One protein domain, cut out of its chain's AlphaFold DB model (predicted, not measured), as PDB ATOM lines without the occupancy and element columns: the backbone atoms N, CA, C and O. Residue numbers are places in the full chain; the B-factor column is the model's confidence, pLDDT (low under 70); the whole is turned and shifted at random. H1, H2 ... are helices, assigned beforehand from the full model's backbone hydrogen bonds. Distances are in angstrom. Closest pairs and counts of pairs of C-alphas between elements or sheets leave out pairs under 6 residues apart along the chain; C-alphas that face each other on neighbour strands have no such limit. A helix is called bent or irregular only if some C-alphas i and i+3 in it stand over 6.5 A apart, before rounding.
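This is residues 307 to 436 of the 438 residues of an uncharacterized protein of Ignisphaera aggregans (UniProt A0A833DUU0). One long helix, H4, runs along one side for most of the domain's length, with H8 alongside it and H5 folded back beyond H8 as a three-helix bundle. H7 packs on these three near the middle, H2 lies beside H7, H1 and H3 gather at one end, and H6 sits at the other end against H5. The printed part has 130 residues with eight named helices, H1 to H8 in order along the chain, and no named strand; its class is all helix. It is compact, with a radius of gyration of the C-alphas of 14.3 A, and elongated, spanning 44 by 27 by 24 A.

Begin with the hub, H4, residues 340 to 364, which touches six other helices. With H5, residues 369 to 384, and H8, residues 423 to 436, it forms a bundle, up and down, each helix running against the one before it. H4 touches H8 with residues 348 to 359, at a shallow tilt of 17 degrees, the same way; look at Leu 356 and Val 433, their closest C-alphas, 5.4 A apart. H5 and H8 touch at Leu 376 and Ile 436, the closest C-alphas, 6.2 A apart. H4 and H5 only just touch, with 3 pairs of C-alphas within 8 A, and only at the corner, at Ile 363 and Met 369, the closest C-alphas, 5.3 A apart. H7, residues 403 to 414, touches H4 at a steep tilt of 54 degrees, nearest at C-alphas 360 and 403, 6.8 A apart. H2, residues 319 to 327, touches H7 at a shallow tilt of 8 degrees, opposite ways; C-alphas 320 and 412, their closest, are 5.2 A apart. H1, residues 307 to 316, forms a hairpin with H2, and H3, residues 331 to 337, one with H4. H6, residues 391 to 399, touches H5, with closest C-alphas 374 and 391 at 6.1 A; H1 and H6 are apart. Every O i to N i+4 pair is within hydrogen-bond range in H1, H2, H5, H6 and H7; the counts are 19 of 21 in H4, 9 of 10 in H8 and 0 of 3 in H3, where 3 of 4 O i to N i+3 pairs are.

Find C-alpha 340 at (142.651, 97.793, 146.912); from there H4 runs 36.9 A to C-alpha 364 at (136.693, 117.106, 116.002). It is irregular, but only just: C-alphas 341 and 344 are 6.9 A apart. H5 measures 22.4 A, H8 20.5 A and H7 16.7 A; H8 ends at C-alpha 436, (135.489, 121.708, 127.153).

The two C-alphas farthest apart, those of Ser 339 and Pro 367, are 44.2 A apart. The printed part has no cut, and no link is long. Its mean pLDDT is 92.2, and no printed residue is under 70.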
ATOM      1  N   TYR A 307     155.251  98.246 131.048       96.25
ATOM      2  CA  TYR A 307     155.766  97.911 132.376       96.25
ATOM      3  C   TYR A 307     156.366  99.103 133.143       96.25
ATOM      4  O   TYR A 307     156.069  99.230 134.332       96.25
ATOM      5  N   PRO A 308     157.170 100.002 132.531       94.94
ATOM      6  CA  PRO A 308     157.719 101.142 133.266       94.94
ATOM      7  C   PRO A 308     156.624 102.025 133.874       94.94
ATOM      8  O   PRO A 308     156.697 102.385 135.049       94.94
ATOM      9  N   ASP A 309     155.572 102.314 133.105       95.19
ATOM     10  CA  ASP A 309     154.417 103.057 133.602       95.19
ATOM     11  C   ASP A 309     153.660 102.263 134.670       95.19
ATOM     12  O   ASP A 309     153.290 102.831 135.696       95.19
ATOM     13  N   ALA A 310     153.495 100.949 134.497       95.88
ATOM     14  CA  ALA A 310     152.837 100.090 135.480       95.88
ATOM     15  C   ALA A 310     153.550 100.120 136.842       95.88
ATOM     16  O   ALA A 310     152.901 100.258 137.882       95.88
ATOM     17  N   MET A 311     154.885 100.051 136.852       95.62
ATOM     18  CA  MET A 311     155.675 100.123 138.085       95.62
ATOM     19  C   MET A 311     155.627 101.518 138.715       95.62
ATOM     20  O   MET A 311     155.513 101.627 139.936       95.62
ATOM     21  N   ASN A 312     155.623 102.581 137.904       94.12
ATOM     22  CA  ASN A 312     155.438 103.946 138.399       94.12
ATOM     23  C   ASN A 312     154.065 104.144 139.054       94.12
ATOM     24  O   ASN A 312     153.955 104.880 140.032       94.12
ATOM     25  N   VAL A 313     153.007 103.497 138.558       94.69
ATOM     26  CA  VAL A 313     151.705 103.530 139.241       94.69
ATOM     27  C   VAL A 313     151.748 102.713 140.526       94.69
ATOM     28  O   VAL A 313     151.334 103.203 141.572       94.69
ATOM     29  N   LYS A 314     152.256 101.479 140.463       93.94
ATOM     30  CA  LYS A 314     152.221 100.541 141.590       93.94
ATOM     31  C   LYS A 314     153.036 101.013 142.799       93.94
ATOM     32  O   LYS A 314     152.561 100.872 143.920       93.94
ATOM     33  N   TYR A 315     154.239 101.542 142.574       91.94
ATOM     34  CA  TYR A 315     155.181 101.878 143.651       91.94
ATOM     35  C   TYR A 315     155.318 103.381 143.902       91.94
ATOM     36  O   TYR A 315     155.590 103.783 145.025       91.94
ATOM     37  N   LEU A 316     155.114 104.221 142.878       91.94
ATOM     38  CA  LEU A 316     155.255 105.680 142.998       91.94
ATOM     39  C   LEU A 316     153.914 106.417 142.917       91.94
ATOM     40  O   LEU A 316     153.877 107.646 142.966       91.94
ATOM     41  N   TYR A 317     152.808 105.681 142.775       94.00
ATOM     42  CA  TYR A 317     151.458 106.228 142.663       94.00
ATOM     43  C   TYR A 317     151.326 107.300 141.570       94.00
ATOM     44  O   TYR A 317     150.579 108.256 141.734       94.00
ATOM     45  N   SER A 318     152.054 107.183 140.457       95.12
ATOM     46  CA  SER A 318     152.063 108.187 139.381       95.12
ATOM     47  C   SER A 318     150.688 108.324 138.709       95.12
ATOM     48  O   SER A 318     150.245 107.420 137.995       95.12
ATOM     49  N   ALA A 319     150.018 109.473 138.870       95.81
ATOM     50  CA  ALA A 319     148.735 109.736 138.209       95.81
ATOM     51  C   ALA A 319     148.896 109.835 136.683       95.81
ATOM     52  O   ALA A 319     148.058 109.343 135.926       95.81
ATOM     53  N   LYS A 320     150.007 110.427 136.228       96.00
ATOM     54  CA  LYS A 320     150.385 110.526 134.812       96.00
ATOM     55  C   LYS A 320     150.476 109.155 134.152       96.00
ATOM     56  O   LYS A 320     149.831 108.930 133.130       96.00
ATOM     57  N   SER A 321     151.244 108.240 134.742       95.81
ATOM     58  CA  SER A 321     151.406 106.886 134.205       95.81
ATOM     59  C   SER A 321     150.080 106.123 134.217       95.81
ATOM     60  O   SER A 321     149.755 105.464 133.233       95.81
ATOM     61  N   ALA A 322     149.256 106.291 135.259       96.12
ATOM     62  CA  ALA A 322     147.929 105.681 135.323       96.12
ATOM     63  C   ALA A 322     147.024 106.160 134.177       96.12
ATOM     64  O   ALA A 322     146.433 105.344 133.471       96.12
ATOM     65  N   ALA A 323     146.965 107.473 133.938       95.75
ATOM     66  CA  ALA A 323     146.174 108.038 132.851       95.75
ATOM     67  C   ALA A 323     146.677 107.583 131.470       95.75
ATOM     68  O   ALA A 323     145.863 107.274 130.601       95.75
ATOM     69  N   ILE A 324     147.998 107.496 131.266       95.00
ATOM     70  CA  ILE A 324     148.590 106.984 130.020       95.00
ATOM     71  C   ILE A 324     148.193 105.521 129.792       95.00
ATOM     72  O   ILE A 324     147.718 105.199 128.706       95.00
ATOM     73  N   LEU A 325     148.312 104.655 130.801       95.44
ATOM     74  CA  LEU A 325     147.921 103.244 130.700       95.44
ATOM     75  C   LEU A 325     146.427 103.074 130.408       95.44
ATOM     76  O   LEU A 325     146.054 102.268 129.558       95.44
ATOM     77  N   ILE A 326     145.574 103.877 131.049       95.19
ATOM     78  CA  ILE A 326     144.134 103.918 130.768       95.19
ATOM     79  C   ILE A 326     143.879 104.306 129.307       95.19
ATOM     80  O   ILE A 326     143.098 103.637 128.634       95.19
ATOM     81  N   CYS A 327     144.566 105.330 128.783       93.06
ATOM     82  CA  CYS A 327     144.471 105.704 127.363       93.06
ATOM     83  C   CYS A 327     144.919 104.566 126.437       93.06
ATOM     84  O   CYS A 327     144.463 104.458 125.298       93.06
ATOM     85  N   GLU A 328     145.858 103.740 126.896       91.81
ATOM     86  CA  GLU A 328     146.341 102.569 126.173       91.81
ATOM     87  C   GLU A 328     145.404 101.353 126.258       91.81
ATOM     88  O   GLU A 328     145.614 100.390 125.526       91.81
ATOM     89  N   GLY A 329     144.322 101.441 127.037       92.88
ATOM     90  CA  GLY A 329     143.312 100.393 127.181       92.88
ATOM     91  C   GLY A 329     143.520  99.483 128.390       92.88
ATOM     92  O   GLY A 329     142.723  98.579 128.585       92.88
ATOM     93  N   TYR A 330     144.526  99.747 129.227       94.56
ATOM     94  CA  TYR A 330     144.900  98.896 130.366       94.56
ATOM     95  C   TYR A 330     144.216  99.288 131.683       94.56
ATOM     96  O   TYR A 330     144.724  98.996 132.763       94.56
ATOM     97  N   GLY A 331     143.110 100.035 131.631       90.56
ATOM     98  CA  GLY A 331     142.479 100.579 132.839       90.56
ATOM     99  C   GLY A 331     141.980  99.502 133.808       90.56
ATOM    100  O   GLY A 331     142.044  99.703 135.020       90.56
ATOM    101  N   ASP A 332     141.522  98.361 133.288       90.50
ATOM    102  CA  ASP A 332     141.002  97.258 134.102       90.50
ATOM    103  C   ASP A 332     142.136  96.407 134.683       90.50
ATOM    104  O   ASP A 332     142.142  96.094 135.872       90.50
ATOM    105  N   GLU A 333     143.160  96.107 133.886       91.94
ATOM    106  CA  GLU A 333     144.361  95.415 134.346       91.94
ATOM    107  C   GLU A 333     145.136  96.249 135.371       91.94
ATOM    108  O   GLU A 333     145.676  95.703 136.336       91.94
ATOM    109  N   LEU A 334     145.137  97.578 135.220       90.62
ATOM    110  CA  LEU A 334     145.751  98.500 136.170       90.62
ATOM    111  C   LEU A 334     145.129  98.384 137.570       90.62
ATOM    112  O   LEU A 334     145.845  98.438 138.570       90.62
ATOM    113  N   ALA A 335     143.813  98.163 137.667       87.44
ATOM    114  CA  ALA A 335     143.133  97.976 138.949       87.44
ATOM    115  C   ALA A 335     143.612  96.716 139.701       87.44
ATOM    116  O   ALA A 335     143.534  96.658 140.931       87.44
ATOM    117  N   ASN A 336     144.153  95.725 138.985       89.00
ATOM    118  CA  ASN A 336     144.677  94.496 139.579       89.00
ATOM    119  C   ASN A 336     146.113  94.640 140.103       89.00
ATOM    120  O   ASN A 336     146.523  93.838 140.941       89.00
ATOM    121  N   ILE A 337     146.879  95.633 139.633       88.88
ATOM    122  CA  ILE A 337     148.276  95.826 140.062       88.88
ATOM    123  C   ILE A 337     148.432  96.830 141.210       88.88
ATOM    124  O   ILE A 337     149.461  96.812 141.886       88.88
ATOM    125  N   VAL A 338     147.438  97.698 141.422       90.88
ATOM    126  CA  VAL A 338     147.402  98.656 142.538       90.88
ATOM    127  C   VAL A 338     146.793  98.035 143.797       90.88
ATOM    128  O   VAL A 338     146.100  97.018 143.740       90.88
ATOM    129  N   SER A 339     147.037  98.666 144.946       89.62
ATOM    130  CA  SER A 339     146.393  98.303 146.208       89.62
ATOM    131  C   SER A 339     144.878  98.544 146.162       89.62
ATOM    132  O   SER A 339     144.379  99.370 145.393       89.62
ATOM    133  N   GLU A 340     144.120  97.796 146.971       90.94
ATOM    134  CA  GLU A 340     142.651  97.793 146.912       90.94
ATOM    135  C   GLU A 340     142.031  99.175 147.159       90.94
ATOM    136  O   GLU A 340     141.035  99.524 146.525       90.94
ATOM    137  N   ASP A 341     142.658  99.989 148.007       90.50
ATOM    138  CA  ASP A 341     142.255 101.360 148.329       90.50
ATOM    139  C   ASP A 341     142.379 102.332 147.142       90.50
ATOM    140  O   ASP A 341     141.662 103.333 147.081       90.50
ATOM    141  N   LEU A 342     143.229 102.024 146.156       91.94
ATOM    142  CA  LEU A 342     143.425 102.851 144.962       91.94
ATOM    143  C   LEU A 342     142.532 102.453 143.788       91.94
ATOM    144  O   LEU A 342     142.357 103.251 142.864       91.94
ATOM    145  N   ARG A 343     141.914 101.267 143.817       93.75
ATOM    146  CA  ARG A 343     141.026 100.801 142.736       93.75
ATOM    147  C   ARG A 343     139.887 101.783 142.419       93.75
ATOM    148  O   ARG A 343     139.685 102.059 141.234       93.75
ATOM    149  N   PRO A 344     139.182 102.386 143.404       92.75
ATOM    150  CA  PRO A 344     138.143 103.375 143.114       92.75
ATOM    151  C   PRO A 344     138.684 104.614 142.391       92.75
ATOM    152  O   PRO A 344     138.018 105.154 141.511       92.75
ATOM    153  N   ARG A 345     139.907 105.046 142.719       92.19
ATOM    154  CA  ARG A 345     140.555 106.196 142.072       92.19
ATOM    155  C   ARG A 345     140.949 105.885 140.632       92.19
ATOM    156  O   ARG A 345     140.739 106.720 139.759       92.19
ATOM    157  N   VAL A 346     141.458 104.678 140.366       94.12
ATOM    158  CA  VAL A 346     141.715 104.202 138.995       94.12
ATOM    159  C   VAL A 346     140.422 104.196 138.177       94.12
ATOM    160  O   VAL A 346     140.413 104.699 137.056       94.12
ATOM    161  N   ALA A 347     139.316 103.710 138.750       93.75
ATOM    162  CA  ALA A 347     138.014 103.712 138.084       93.75
ATOM    163  C   ALA A 347     137.513 105.137 137.781       93.75
ATOM    164  O   ALA A 347     137.105 105.423 136.658       93.75
ATOM    165  N   GLN A 348     137.607 106.063 138.739       94.25
ATOM    166  CA  GLN A 348     137.243 107.469 138.515       94.25
ATOM    167  C   GLN A 348     138.104 108.123 137.430       94.25
ATOM    168  O   GLN A 348     137.588 108.823 136.557       94.25
ATOM    169  N   LEU A 349     139.417 107.881 137.460       94.75
ATOM    170  CA  LEU A 349     140.339 108.380 136.448       94.75
ATOM    171  C   LEU A 349     139.998 107.819 135.061       94.75
ATOM    172  O   LEU A 349     140.021 108.564 134.083       94.75
ATOM    173  N   LYS A 350     139.627 106.535 134.980       95.19
ATOM    174  CA  LYS A 350     139.173 105.882 133.746       95.19
ATOM    175  C   LYS A 350     137.957 106.586 133.156       95.19
ATOM    176  O   LYS A 350     137.994 106.965 131.987       95.19
ATOM    177  N   GLU A 351     136.932 106.843 133.965       95.44
ATOM    178  CA  GLU A 351     135.733 107.564 133.519       95.44
ATOM    179  C   GLU A 351     136.056 108.974 133.010       95.44
ATOM    180  O   GLU A 351     135.553 109.397 131.969       95.44
ATOM    181  N   LEU A 352     136.947 109.694 133.695       95.31
ATOM    182  CA  LEU A 352     137.363 111.034 133.282       95.31
ATOM    183  C   LEU A 352     138.163 111.037 131.972       95.31
ATOM    184  O   LEU A 352     137.965 111.922 131.139       95.31
ATOM    185  N   VAL A 353     139.039 110.054 131.760       94.56
ATOM    186  CA  VAL A 353     139.784 109.903 130.501       94.56
ATOM    187  C   VAL A 353     138.834 109.572 129.345       94.56
ATOM    188  O   VAL A 353     138.944 110.181 128.281       94.56
ATOM    189  N   ILE A 354     137.857 108.686 129.562       94.50
ATOM    190  CA  ILE A 354     136.814 108.368 128.572       94.50
ATOM    191  C   ILE A 354     135.965 109.609 128.263       94.50
ATOM    192  O   ILE A 354     135.646 109.881 127.104       94.50
ATOM    193  N   ALA A 355     135.605 110.396 129.280       95.00
ATOM    194  CA  ALA A 355     134.871 111.641 129.087       95.00
ATOM    195  C   ALA A 355     135.684 112.658 128.268       95.00
ATOM    196  O   ALA A 355     135.144 113.276 127.352       95.00
ATOM    197  N   LEU A 356     136.988 112.782 128.536       94.69
ATOM    198  CA  LEU A 356     137.888 113.632 127.755       94.69
ATOM    199  C   LEU A 356     137.981 113.178 126.293       94.69
ATOM    200  O   LEU A 356     137.923 114.012 125.390       94.69
ATOM    201  N   GLU A 357     138.086 111.871 126.046       93.88
ATOM    202  CA  GLU A 357     138.084 111.309 124.693       93.88
ATOM    203  C   GLU A 357     136.812 111.674 123.924       93.88
ATOM    204  O   GLU A 357     136.888 112.194 122.809       93.88
ATOM    205  N   ARG A 358     135.642 111.479 124.547       93.56
ATOM    206  CA  ARG A 358     134.344 111.851 123.964       93.56
ATOM    207  C   ARG A 358     134.268 113.346 123.664       93.56
ATOM    208  O   ARG A 358     133.832 113.728 122.581       93.56
ATOM    209  N   SER A 359     134.735 114.191 124.581       93.50
ATOM    210  CA  SER A 359     134.785 115.640 124.373       93.50
ATOM    211  C   SER A 359     135.661 116.026 123.177       93.50
ATOM    212  O   SER A 359     135.258 116.862 122.372       93.50
ATOM    213  N   LEU A 360     136.824 115.393 123.000       92.81
ATOM    214  CA  LEU A 360     137.702 115.656 121.854       92.81
ATOM    215  C   LEU A 360     137.109 115.166 120.528       92.81
ATOM    216  O   LEU A 360     137.235 115.863 119.523       92.81
ATOM    217  N   LEU A 361     136.438 114.011 120.517       92.25
ATOM    218  CA  LEU A 361     135.711 113.515 119.342       92.25
ATOM    219  C   LEU A 361     134.578 114.466 118.931       92.25
ATOM    220  O   LEU A 361     134.399 114.750 117.745       92.25
ATOM    221  N   ASN A 362     133.860 115.018 119.912       91.75
ATOM    222  CA  ASN A 362     132.829 116.021 119.668       91.75
ATOM    223  C   ASN A 362     133.429 117.310 119.092       91.75
ATOM    224  O   ASN A 362     132.901 117.831 118.114       91.75
ATOM    225  N   ILE A 363     134.555 117.796 119.633       91.62
ATOM    226  CA  ILE A 363     135.275 118.950 119.066       91.62
ATOM    227  C   ILE A 363     135.699 118.679 117.619       91.62
ATOM    228  O   ILE A 363     135.536 119.548 116.766       91.62
ATOM    229  N   ALA A 364     136.228 117.485 117.335       90.12
ATOM    230  CA  ALA A 364     136.693 117.106 116.002       90.12
ATOM    231  C   ALA A 364     135.572 117.111 114.945       90.12
ATOM    232  O   ALA A 364     135.851 117.259 113.758       90.12
ATOM    233  N   SER A 365     134.316 116.967 115.370       89.19
ATOM    234  CA  SER A 365     133.145 116.949 114.486       89.19
ATOM    235  C   SER A 365     132.414 118.298 114.427       89.19
ATOM    236  O   SER A 365     131.410 118.422 113.728       89.19
ATOM    237  N   ASP A 366     132.882 119.305 115.169       90.50
ATOM    238  CA  ASP A 366     132.186 120.579 115.341       90.50
ATOM    239  C   ASP A 366     132.657 121.642 114.325       90.50
ATOM    240  O   ASP A 366     133.864 121.861 114.188       90.50
ATOM    241  N   PRO A 367     131.746 122.379 113.658       89.62
ATOM    242  CA  PRO A 367     132.112 123.483 112.763       89.62
ATOM    243  C   PRO A 367     132.969 124.582 113.421       89.62
ATOM    244  O   PRO A 367     133.743 125.254 112.743       89.62
ATOM    245  N   SER A 368     132.863 124.750 114.742       91.38
ATOM    246  CA  SER A 368     133.633 125.689 115.570       91.38
ATOM    247  C   SER A 368     134.892 125.069 116.202       91.38
ATOM    248  O   SER A 368     135.412 125.582 117.197       91.38
ATOM    249  N   MET A 369     135.417 123.972 115.632       90.94
ATOM    250  CA  MET A 369     136.564 123.213 116.160       90.94
ATOM    251  C   MET A 369     137.710 124.105 116.655       90.94
ATOM    252  O   MET A 369     138.178 123.933 117.778       90.94
ATOM    253  N   LYS A 370     138.162 125.072 115.845       90.69
ATOM    254  CA  LYS A 370     139.316 125.924 116.190       90.69
ATOM    255  C   LYS A 370     139.098 126.743 117.463       90.69
ATOM    256  O   LYS A 370     140.020 126.843 118.275       90.69
ATOM    257  N   ASP A 371     137.898 127.272 117.678       90.50
ATOM    258  CA  ASP A 371     137.580 128.056 118.876       90.50
ATOM    259  C   ASP A 371     137.556 127.159 120.118       90.50
ATOM    260  O   ASP A 371     138.136 127.497 121.154       90.50
ATOM    261  N   LYS A 372     136.966 125.963 119.999       90.88
ATOM    262  CA  LYS A 372     136.945 124.969 121.081       90.88
ATOM    263  C   LYS A 372     138.342 124.449 121.425       90.88
ATOM    264  O   LYS A 372     138.678 124.332 122.602       90.88
ATOM    265  N   VAL A 373     139.191 124.200 120.426       91.56
ATOM    266  CA  VAL A 373     140.595 123.830 120.659       91.56
ATOM    267  C   VAL A 373     141.358 124.978 121.319       91.56
ATOM    268  O   VAL A 373     142.143 124.734 122.231       91.56
ATOM    269  N   THR A 374     141.106 126.226 120.919       92.94
ATOM    270  CA  THR A 374     141.728 127.399 121.553       92.94
ATOM    271  C   THR A 374     141.374 127.471 123.040       92.94
ATOM    272  O   THR A 374     142.268 127.637 123.872       92.94
ATOM    273  N   LYS A 375     140.099 127.258 123.400       91.50
ATOM    274  CA  LYS A 375     139.671 127.149 124.806       91.50
ATOM    275  C   LYS A 375     140.408 126.026 125.541       91.50
ATOM    276  O   LYS A 375     141.004 126.283 126.584       91.50
ATOM    277  N   LEU A 376     140.429 124.814 124.979       92.69
ATOM    278  CA  LEU A 376     141.147 123.660 125.540       92.69
ATOM    279  C   LEU A 376     142.629 123.978 125.804       92.69
ATOM    280  O   LEU A 376     143.130 123.730 126.900       92.69
ATOM    281  N   VAL A 377     143.325 124.545 124.815       93.00
ATOM    282  CA  VAL A 377     144.745 124.910 124.917       93.00
ATOM    283  C   VAL A 377     144.965 125.922 126.038       93.00
ATOM    284  O   VAL A 377     145.862 125.735 126.859       93.00
ATOM    285  N   ASN A 378     144.114 126.945 126.128       92.50
ATOM    286  CA  ASN A 378     144.188 127.947 127.190       92.50
ATOM    287  C   ASN A 378     143.972 127.328 128.578       92.50
ATOM    288  O   ASN A 378     144.727 127.631 129.501       92.50
ATOM    289  N   VAL A 379     142.995 126.428 128.730       93.19
ATOM    290  CA  VAL A 379     142.726 125.743 130.004       93.19
ATOM    291  C   VAL A 379     143.931 124.904 130.431       93.19
ATOM    292  O   VAL A 379     144.424 125.075 131.546       93.19
ATOM    293  N   VAL A 380     144.468 124.060 129.547       92.56
ATOM    294  CA  VAL A 380     145.618 123.195 129.863       92.56
ATOM    295  C   VAL A 380     146.871 124.013 130.189       92.56
ATOM    296  O   VAL A 380     147.550 123.736 131.182       92.56
ATOM    297  N   ASN A 381     147.163 125.053 129.407       91.94
ATOM    298  CA  ASN A 381     148.321 125.912 129.658       91.94
ATOM    299  C   ASN A 381     148.145 126.750 130.941       91.94
ATOM    300  O   ASN A 381     149.125 127.021 131.634       91.94
ATOM    301  N   SER A 382     146.906 127.094 131.322       91.69
ATOM    302  CA  SER A 382     146.620 127.756 132.606       91.69
ATOM    303  C   SER A 382     146.857 126.838 133.811       91.69
ATOM    304  O   SER A 382     147.400 127.287 134.819       91.69
ATOM    305  N   ILE A 383     146.501 125.553 133.697       90.69
ATOM    306  CA  ILE A 383     146.702 124.546 134.750       90.69
ATOM    307  C   ILE A 383     148.195 124.276 134.939       90.69
ATOM    308  O   ILE A 383     148.710 124.350 136.050       90.69
ATOM    309  N   THR A 384     148.903 124.017 133.841       88.12
ATOM    310  CA  THR A 384     150.333 123.670 133.868       88.12
ATOM    311  C   THR A 384     151.254 124.869 134.081       88.12
ATOM    312  O   THR A 384     152.443 124.693 134.342       88.12
ATOM    313  N   LYS A 385     150.726 126.098 133.956       88.31
ATOM    314  CA  LYS A 385     151.483 127.363 133.988       88.31
ATOM    315  C   LYS A 385     152.629 127.401 132.964       88.31
ATOM    316  O   LYS A 385     153.631 128.088 133.165       88.31
ATOM    317  N   ARG A 386     152.505 126.634 131.878       87.44
ATOM    318  CA  ARG A 386     153.502 126.454 130.814       87.44
ATOM    319  C   ARG A 386     152.782 126.261 129.479       87.44
ATOM    320  O   ARG A 386     151.669 125.751 129.440       87.44
ATOM    321  N   ASN A 387     153.435 126.606 128.371       84.62
ATOM    322  CA  ASN A 387     152.914 126.335 127.026       84.62
ATOM    323  C   ASN A 387     153.243 124.895 126.604       84.62
ATOM    324  O   ASN A 387     154.136 124.662 125.790       84.62
ATOM    325  N   VAL A 388     152.557 123.923 127.210       86.44
ATOM    326  CA  VAL A 388     152.806 122.482 127.010       86.44
ATOM    327  C   VAL A 388     152.124 121.932 125.759       86.44
ATOM    328  O   VAL A 388     152.633 121.002 125.127       86.44
ATOM    329  N   ILE A 389     150.993 122.523 125.365       89.50
ATOM    330  CA  ILE A 389     150.275 122.204 124.129       89.50
ATOM    331  C   ILE A 389     150.048 123.471 123.301       89.50
ATOM    332  O   ILE A 389     149.902 124.566 123.848       89.50
ATOM    333  N   ASN A 390     150.027 123.324 121.975       90.62
ATOM    334  CA  ASN A 390     149.776 124.422 121.040       90.62
ATOM    335  C   ASN A 390     148.573 124.116 120.133       90.62
ATOM    336  O   ASN A 390     148.231 122.953 119.905       90.62
ATOM    337  N   LEU A 391     147.938 125.178 119.635       92.06
ATOM    338  CA  LEU A 391     146.722 125.121 118.822       92.06
ATOM    339  C   LEU A 391     146.917 124.297 117.543       92.06
ATOM    340  O   LEU A 391     146.163 123.355 117.304       92.06
ATOM    341  N   ASP A 392     147.946 124.619 116.758       92.00
ATOM    342  CA  ASP A 392     148.176 124.014 115.442       92.00
ATOM    343  C   ASP A 392     148.396 122.501 115.524       92.00
ATOM    344  O   ASP A 392     147.887 121.738 114.704       92.00
ATOM    345  N   GLU A 393     149.131 122.037 116.535       92.69
ATOM    346  CA  GLU A 393     149.363 120.617 116.773       92.69
ATOM    347  C   GLU A 393     148.073 119.896 117.146       92.69
ATOM    348  O   GLU A 393     147.840 118.792 116.648       92.69
ATOM    349  N   VAL A 394     147.244 120.479 118.017       92.12
ATOM    350  CA  VAL A 394     145.991 119.843 118.436       92.12
ATOM    351  C   VAL A 394     145.023 119.776 117.260       92.12
ATOM    352  O   VAL A 394     144.551 118.682 116.956       92.12
ATOM    353  N   VAL A 395     144.809 120.880 116.535       92.88
ATOM    354  CA  VAL A 395     143.953 120.909 115.332       92.88
ATOM    355  C   VAL A 395     144.421 119.865 114.316       92.88
ATOM    356  O   VAL A 395     143.649 118.988 113.936       92.88
ATOM    357  N   LYS A 396     145.714 119.862 113.970       94.06
ATOM    358  CA  LYS A 396     146.289 118.905 113.011       94.06
ATOM    359  C   LYS A 396     146.122 117.447 113.441       94.06
ATOM    360  O   LYS A 396     146.022 116.565 112.590       94.06
ATOM    361  N   ASN A 397     146.175 117.153 114.741       93.56
ATOM    362  CA  ASN A 397     145.971 115.791 115.228       93.56
ATOM    363  C   ASN A 397     144.488 115.406 115.253       93.56
ATOM    364  O   ASN A 397     144.192 114.260 114.926       93.56
ATOM    365  N   LEU A 398     143.574 116.329 115.570       92.44
ATOM    366  CA  LEU A 398     142.130 116.081 115.494       92.44
ATOM    367  C   LEU A 398     141.697 115.801 114.052       92.44
ATOM    368  O   LEU A 398     141.051 114.788 113.810       92.44
ATOM    369  N   GLU A 399     142.140 116.616 113.089       91.50
ATOM    370  CA  GLU A 399     141.859 116.427 111.654       91.50
ATOM    371  C   GLU A 399     142.340 115.065 111.129       91.50
ATOM    372  O   GLU A 399     141.739 114.482 110.231       91.50
ATOM    373  N   LYS A 400     143.426 114.535 111.705       93.00
ATOM    374  CA  LYS A 400     143.984 113.217 111.364       93.00
ATOM    375  C   LYS A 400     143.374 112.058 112.159       93.00
ATOM    376  O   LYS A 400     143.832 110.931 112.001       93.00
ATOM    377  N   GLY A 401     142.415 112.320 113.049       90.94
ATOM    378  CA  GLY A 401     141.826 111.307 113.930       90.94
ATOM    379  C   GLY A 401     142.760 110.803 115.039       90.94
ATOM    380  O   GLY A 401     142.475 109.801 115.688       90.94
ATOM    381  N   ASN A 402     143.871 111.492 115.315       92.75
ATOM    382  CA  ASN A 402     144.868 111.100 116.318       92.75
ATOM    383  C   ASN A 402     144.460 111.515 117.748       92.75
ATOM    384  O   ASN A 402     145.260 112.090 118.491       92.75
ATOM    385  N   ILE A 403     143.222 111.215 118.152       91.50
ATOM    386  CA  ILE A 403     142.639 111.644 119.436       91.50
ATOM    387  C   ILE A 403     143.478 111.164 120.625       91.50
ATOM    388  O   ILE A 403     143.884 111.957 121.474       91.50
ATOM    389  N   LYS A 404     143.845 109.880 120.635       92.06
ATOM    390  CA  LYS A 404     144.642 109.258 121.702       92.06
ATOM    391  C   LYS A 404     145.987 109.951 121.938       92.06
ATOM    392  O   LYS A 404     146.445 110.056 123.074       92.06
ATOM    393  N   ARG A 405     146.625 110.478 120.884       91.31
ATOM    394  CA  ARG A 405     147.871 111.254 121.012       91.31
ATOM    395  C   ARG A 405     147.638 112.563 121.764       91.31
ATOM    396  O   ARG A 405     148.469 112.935 122.589       91.31
ATOM    397  N   ILE A 406     146.525 113.240 121.490       93.12
ATOM    398  CA  ILE A 406     146.151 114.489 122.160       93.12
ATOM    399  C   ILE A 406     145.834 114.221 123.629       93.12
ATOM    400  O   ILE A 406     146.388 114.906 124.484       93.12
ATOM    401  N   ILE A 407     145.028 113.194 123.929       93.81
ATOM    402  CA  ILE A 407     144.692 112.826 125.313       93.81
ATOM    403  C   ILE A 407     145.967 112.576 126.113       93.81
ATOM    404  O   ILE A 407     146.172 113.239 127.126       93.81
ATOM    405  N   LYS A 408     146.859 111.700 125.626       94.06
ATOM    406  CA  LYS A 408     148.135 111.396 126.295       94.06
ATOM    407  C   LYS A 408     148.964 112.648 126.561       94.06
ATOM    408  O   LYS A 408     149.566 112.767 127.624       94.06
ATOM    409  N   LYS A 409     148.974 113.600 125.624       93.44
ATOM    410  CA  LYS A 409     149.677 114.872 125.802       93.44
ATOM    411  C   LYS A 409     149.021 115.746 126.874       93.44
ATOM    412  O   LYS A 409     149.736 116.290 127.709       93.44
ATOM    413  N   ILE A 410     147.692 115.857 126.879       93.75
ATOM    414  CA  ILE A 410     146.937 116.623 127.882       93.75
ATOM    415  C   ILE A 410     147.149 116.020 129.269       93.75
ATOM    416  O   ILE A 410     147.695 116.696 130.140       93.75
ATOM    417  N   VAL A 411     146.781 114.748 129.463       94.38
ATOM    418  CA  VAL A 411     146.865 114.085 130.775       94.38
ATOM    419  C   VAL A 411     148.311 114.000 131.254       94.38
ATOM    420  O   VAL A 411     148.589 114.269 132.415       94.38
ATOM    421  N   GLY A 412     149.251 113.730 130.343       93.06
ATOM    422  CA  GLY A 412     150.671 113.654 130.667       93.06
ATOM    423  C   GLY A 412     151.294 114.987 131.073       93.06
ATOM    424  O   GLY A 412     152.304 114.970 131.772       93.06
ATOM    425  N   SER A 413     150.702 116.112 130.657       92.44
ATOM    426  CA  SER A 413     151.168 117.450 131.038       92.44
ATOM    427  C   SER A 413     150.508 117.945 132.322       92.44
ATOM    428  O   SER A 413     151.188 118.504 133.173       92.44
ATOM    429  N   ILE A 414     149.191 117.757 132.480       94.25
ATOM    430  CA  ILE A 414     148.470 118.250 133.669       94.25
ATOM    431  C   ILE A 414     148.726 117.398 134.915       94.25
ATOM    432  O   ILE A 414     148.619 117.919 136.015       94.25
ATOM    433  N   LEU A 415     149.060 116.113 134.750       94.69
ATOM    434  CA  LEU A 415     149.355 115.198 135.859       94.69
ATOM    435  C   LEU A 415     150.857 114.999 136.093       94.69
ATOM    436  O   LEU A 415     151.253 114.081 136.813       94.69
ATOM    437  N   GLU A 416     151.709 115.802 135.457       91.25
ATOM    438  CA  GLU A 416     153.146 115.756 135.718       91.25
ATOM    439  C   GLU A 416     153.412 116.032 137.205       91.25
ATOM    440  O   GLU A 416     152.852 116.964 137.775       91.25
ATOM    441  N   ASP A 417     154.204 115.168 137.846       89.44
ATOM    442  CA  ASP A 417     154.513 115.194 139.285       89.44
ATOM    443  C   ASP A 417     153.310 115.014 140.239       89.44
ATOM    444  O   ASP A 417     153.437 115.218 141.446       89.44
ATOM    445  N   HIS A 418     152.144 114.591 139.733       93.50
ATOM    446  CA  HIS A 418     150.952 114.366 140.555       93.50
ATOM    447  C   HIS A 418     150.792 112.902 140.974       93.50
ATOM    448  O   HIS A 418     150.987 111.967 140.189       93.50
ATOM    449  N   SER A 419     150.367 112.707 142.225       93.56
ATOM    450  CA  SER A 419     150.082 111.388 142.790       93.56
ATOM    451  C   SER A 419     148.615 111.003 142.615       93.56
ATOM    452  O   SER A 419     147.710 111.804 142.854       93.56
ATOM    453  N   LEU A 420     148.364 109.745 142.273       91.56
ATOM    454  CA  LEU A 420     147.041 109.135 142.206       91.56
ATOM    455  C   LEU A 420     146.334 109.184 143.569       91.56
ATOM    456  O   LEU A 420     145.114 109.299 143.615       91.56
ATOM    457  N   VAL A 421     147.090 109.173 144.673       90.25
ATOM    458  CA  VAL A 421     146.569 109.294 146.048       90.25
ATOM    459  C   VAL A 421     145.967 110.683 146.315       90.25
ATOM    460  O   VAL A 421     145.149 110.836 147.216       90.25
ATOM    461  N   SER A 422     146.324 111.705 145.532       88.94
ATOM    462  CA  SER A 422     145.797 113.064 145.695       88.94
ATOM    463  C   SER A 422     144.449 113.246 144.991       88.94
ATOM    464  O   SER A 422     144.283 112.864 143.832       88.94
ATOM    465  N   GLU A 423     143.482 113.873 145.669       86.88
ATOM    466  CA  GLU A 423     142.226 114.353 145.053       86.88
ATOM    467  C   GLU A 423     142.474 115.395 143.953       86.88
ATOM    468  O   GLU A 423     141.694 115.517 143.006       86.88
ATOM    469  N   GLU A 424     143.585 116.128 144.047       90.50
ATOM    470  CA  GLU A 424     143.949 117.159 143.080       90.50
ATOM    471  C   GLU A 424     144.044 116.583 141.662       90.50
ATOM    472  O   GLU A 424     143.463 117.149 140.736       90.50
ATOM    473  N   SER A 425     144.657 115.405 141.503       90.06
ATOM    474  CA  SER A 425     144.817 114.706 140.219       90.06
ATOM    475  C   SER A 425     143.488 114.488 139.492       90.06
ATOM    476  O   SER A 425     143.370 114.744 138.292       90.06
ATOM    477  N   ILE A 426     142.464 114.054 140.230       92.06
ATOM    478  CA  ILE A 426     141.111 113.836 139.708       92.06
ATOM    479  C   ILE A 426     140.459 115.181 139.363       92.06
ATOM    480  O   ILE A 426     139.876 115.335 138.286       92.06
ATOM    481  N   SER A 427     140.607 116.182 140.238       92.44
ATOM    482  CA  SER A 427     140.041 117.519 140.028       92.44
ATOM    483  C   SER A 427     140.579 118.209 138.765       92.44
ATOM    484  O   SER A 427     139.819 118.875 138.060       92.44
ATOM    485  N   LEU A 428     141.859 118.006 138.431       93.19
ATOM    486  CA  LEU A 428     142.501 118.640 137.279       93.19
ATOM    487  C   LEU A 428     141.932 118.142 135.953       93.19
ATOM    488  O   LEU A 428     141.591 118.958 135.096       93.19
ATOM    489  N   ILE A 429     141.781 116.825 135.782       91.75
ATOM    490  CA  ILE A 429     141.164 116.287 134.561       91.75
ATOM    491  C   ILE A 429     139.693 116.676 134.504       91.75
ATOM    492  O   ILE A 429     139.224 117.107 133.453       91.75
ATOM    493  N   LYS A 430     138.974 116.576 135.627       93.38
ATOM    494  CA  LYS A 430     137.567 116.973 135.692       93.38
ATOM    495  C   LYS A 430     137.368 118.417 135.230       93.38
ATOM    496  O   LYS A 430     136.520 118.660 134.381       93.38
ATOM    497  N   ARG A 431     138.212 119.346 135.691       92.31
ATOM    498  CA  ARG A 431     138.202 120.746 135.243       92.31
ATOM    499  C   ARG A 431     138.400 120.873 133.731       92.31
ATOM    500  O   ARG A 431     137.692 121.643 133.095       92.31
ATOM    501  N   VAL A 432     139.339 120.124 133.148       92.06
ATOM    502  CA  VAL A 432     139.551 120.118 131.689       92.06
ATOM    503  C   VAL A 432     138.304 119.609 130.961       92.06
ATOM    504  O   VAL A 432     137.854 120.245 130.014       92.06
ATOM    505  N   VAL A 433     137.716 118.498 131.411       91.50
ATOM    506  CA  VAL A 433     136.510 117.913 130.802       91.50
ATOM    507  C   VAL A 433     135.320 118.876 130.878       91.50
ATOM    508  O   VAL A 433     134.637 119.074 129.875       91.50
ATOM    509  N   GLU A 434     135.090 119.497 132.035       89.75
ATOM    510  CA  GLU A 434     133.976 120.426 132.265       89.75
ATOM    511  C   GLU A 434     134.095 121.710 131.436       89.75
ATOM    512  O   GLU A 434     133.104 122.155 130.860       89.75
ATOM    513  N   GLU A 435     135.291 122.296 131.336       84.56
ATOM    514  CA  GLU A 435     135.514 123.523 130.556       84.56
ATOM    515  C   GLU A 435     135.422 123.295 129.040       84.56
ATOM    516  O   GLU A 435     135.123 124.222 128.295       84.56
ATOM    517  N   ILE A 436     135.656 122.068 128.569       82.38
ATOM    518  CA  ILE A 436     135.489 121.708 127.153       82.38
ATOM    519  C   ILE A 436     134.029 121.383 126.819       82.38
ATOM    520  O   ILE A 436     133.597 121.575 125.681       82.38
TER     521      ILE A 436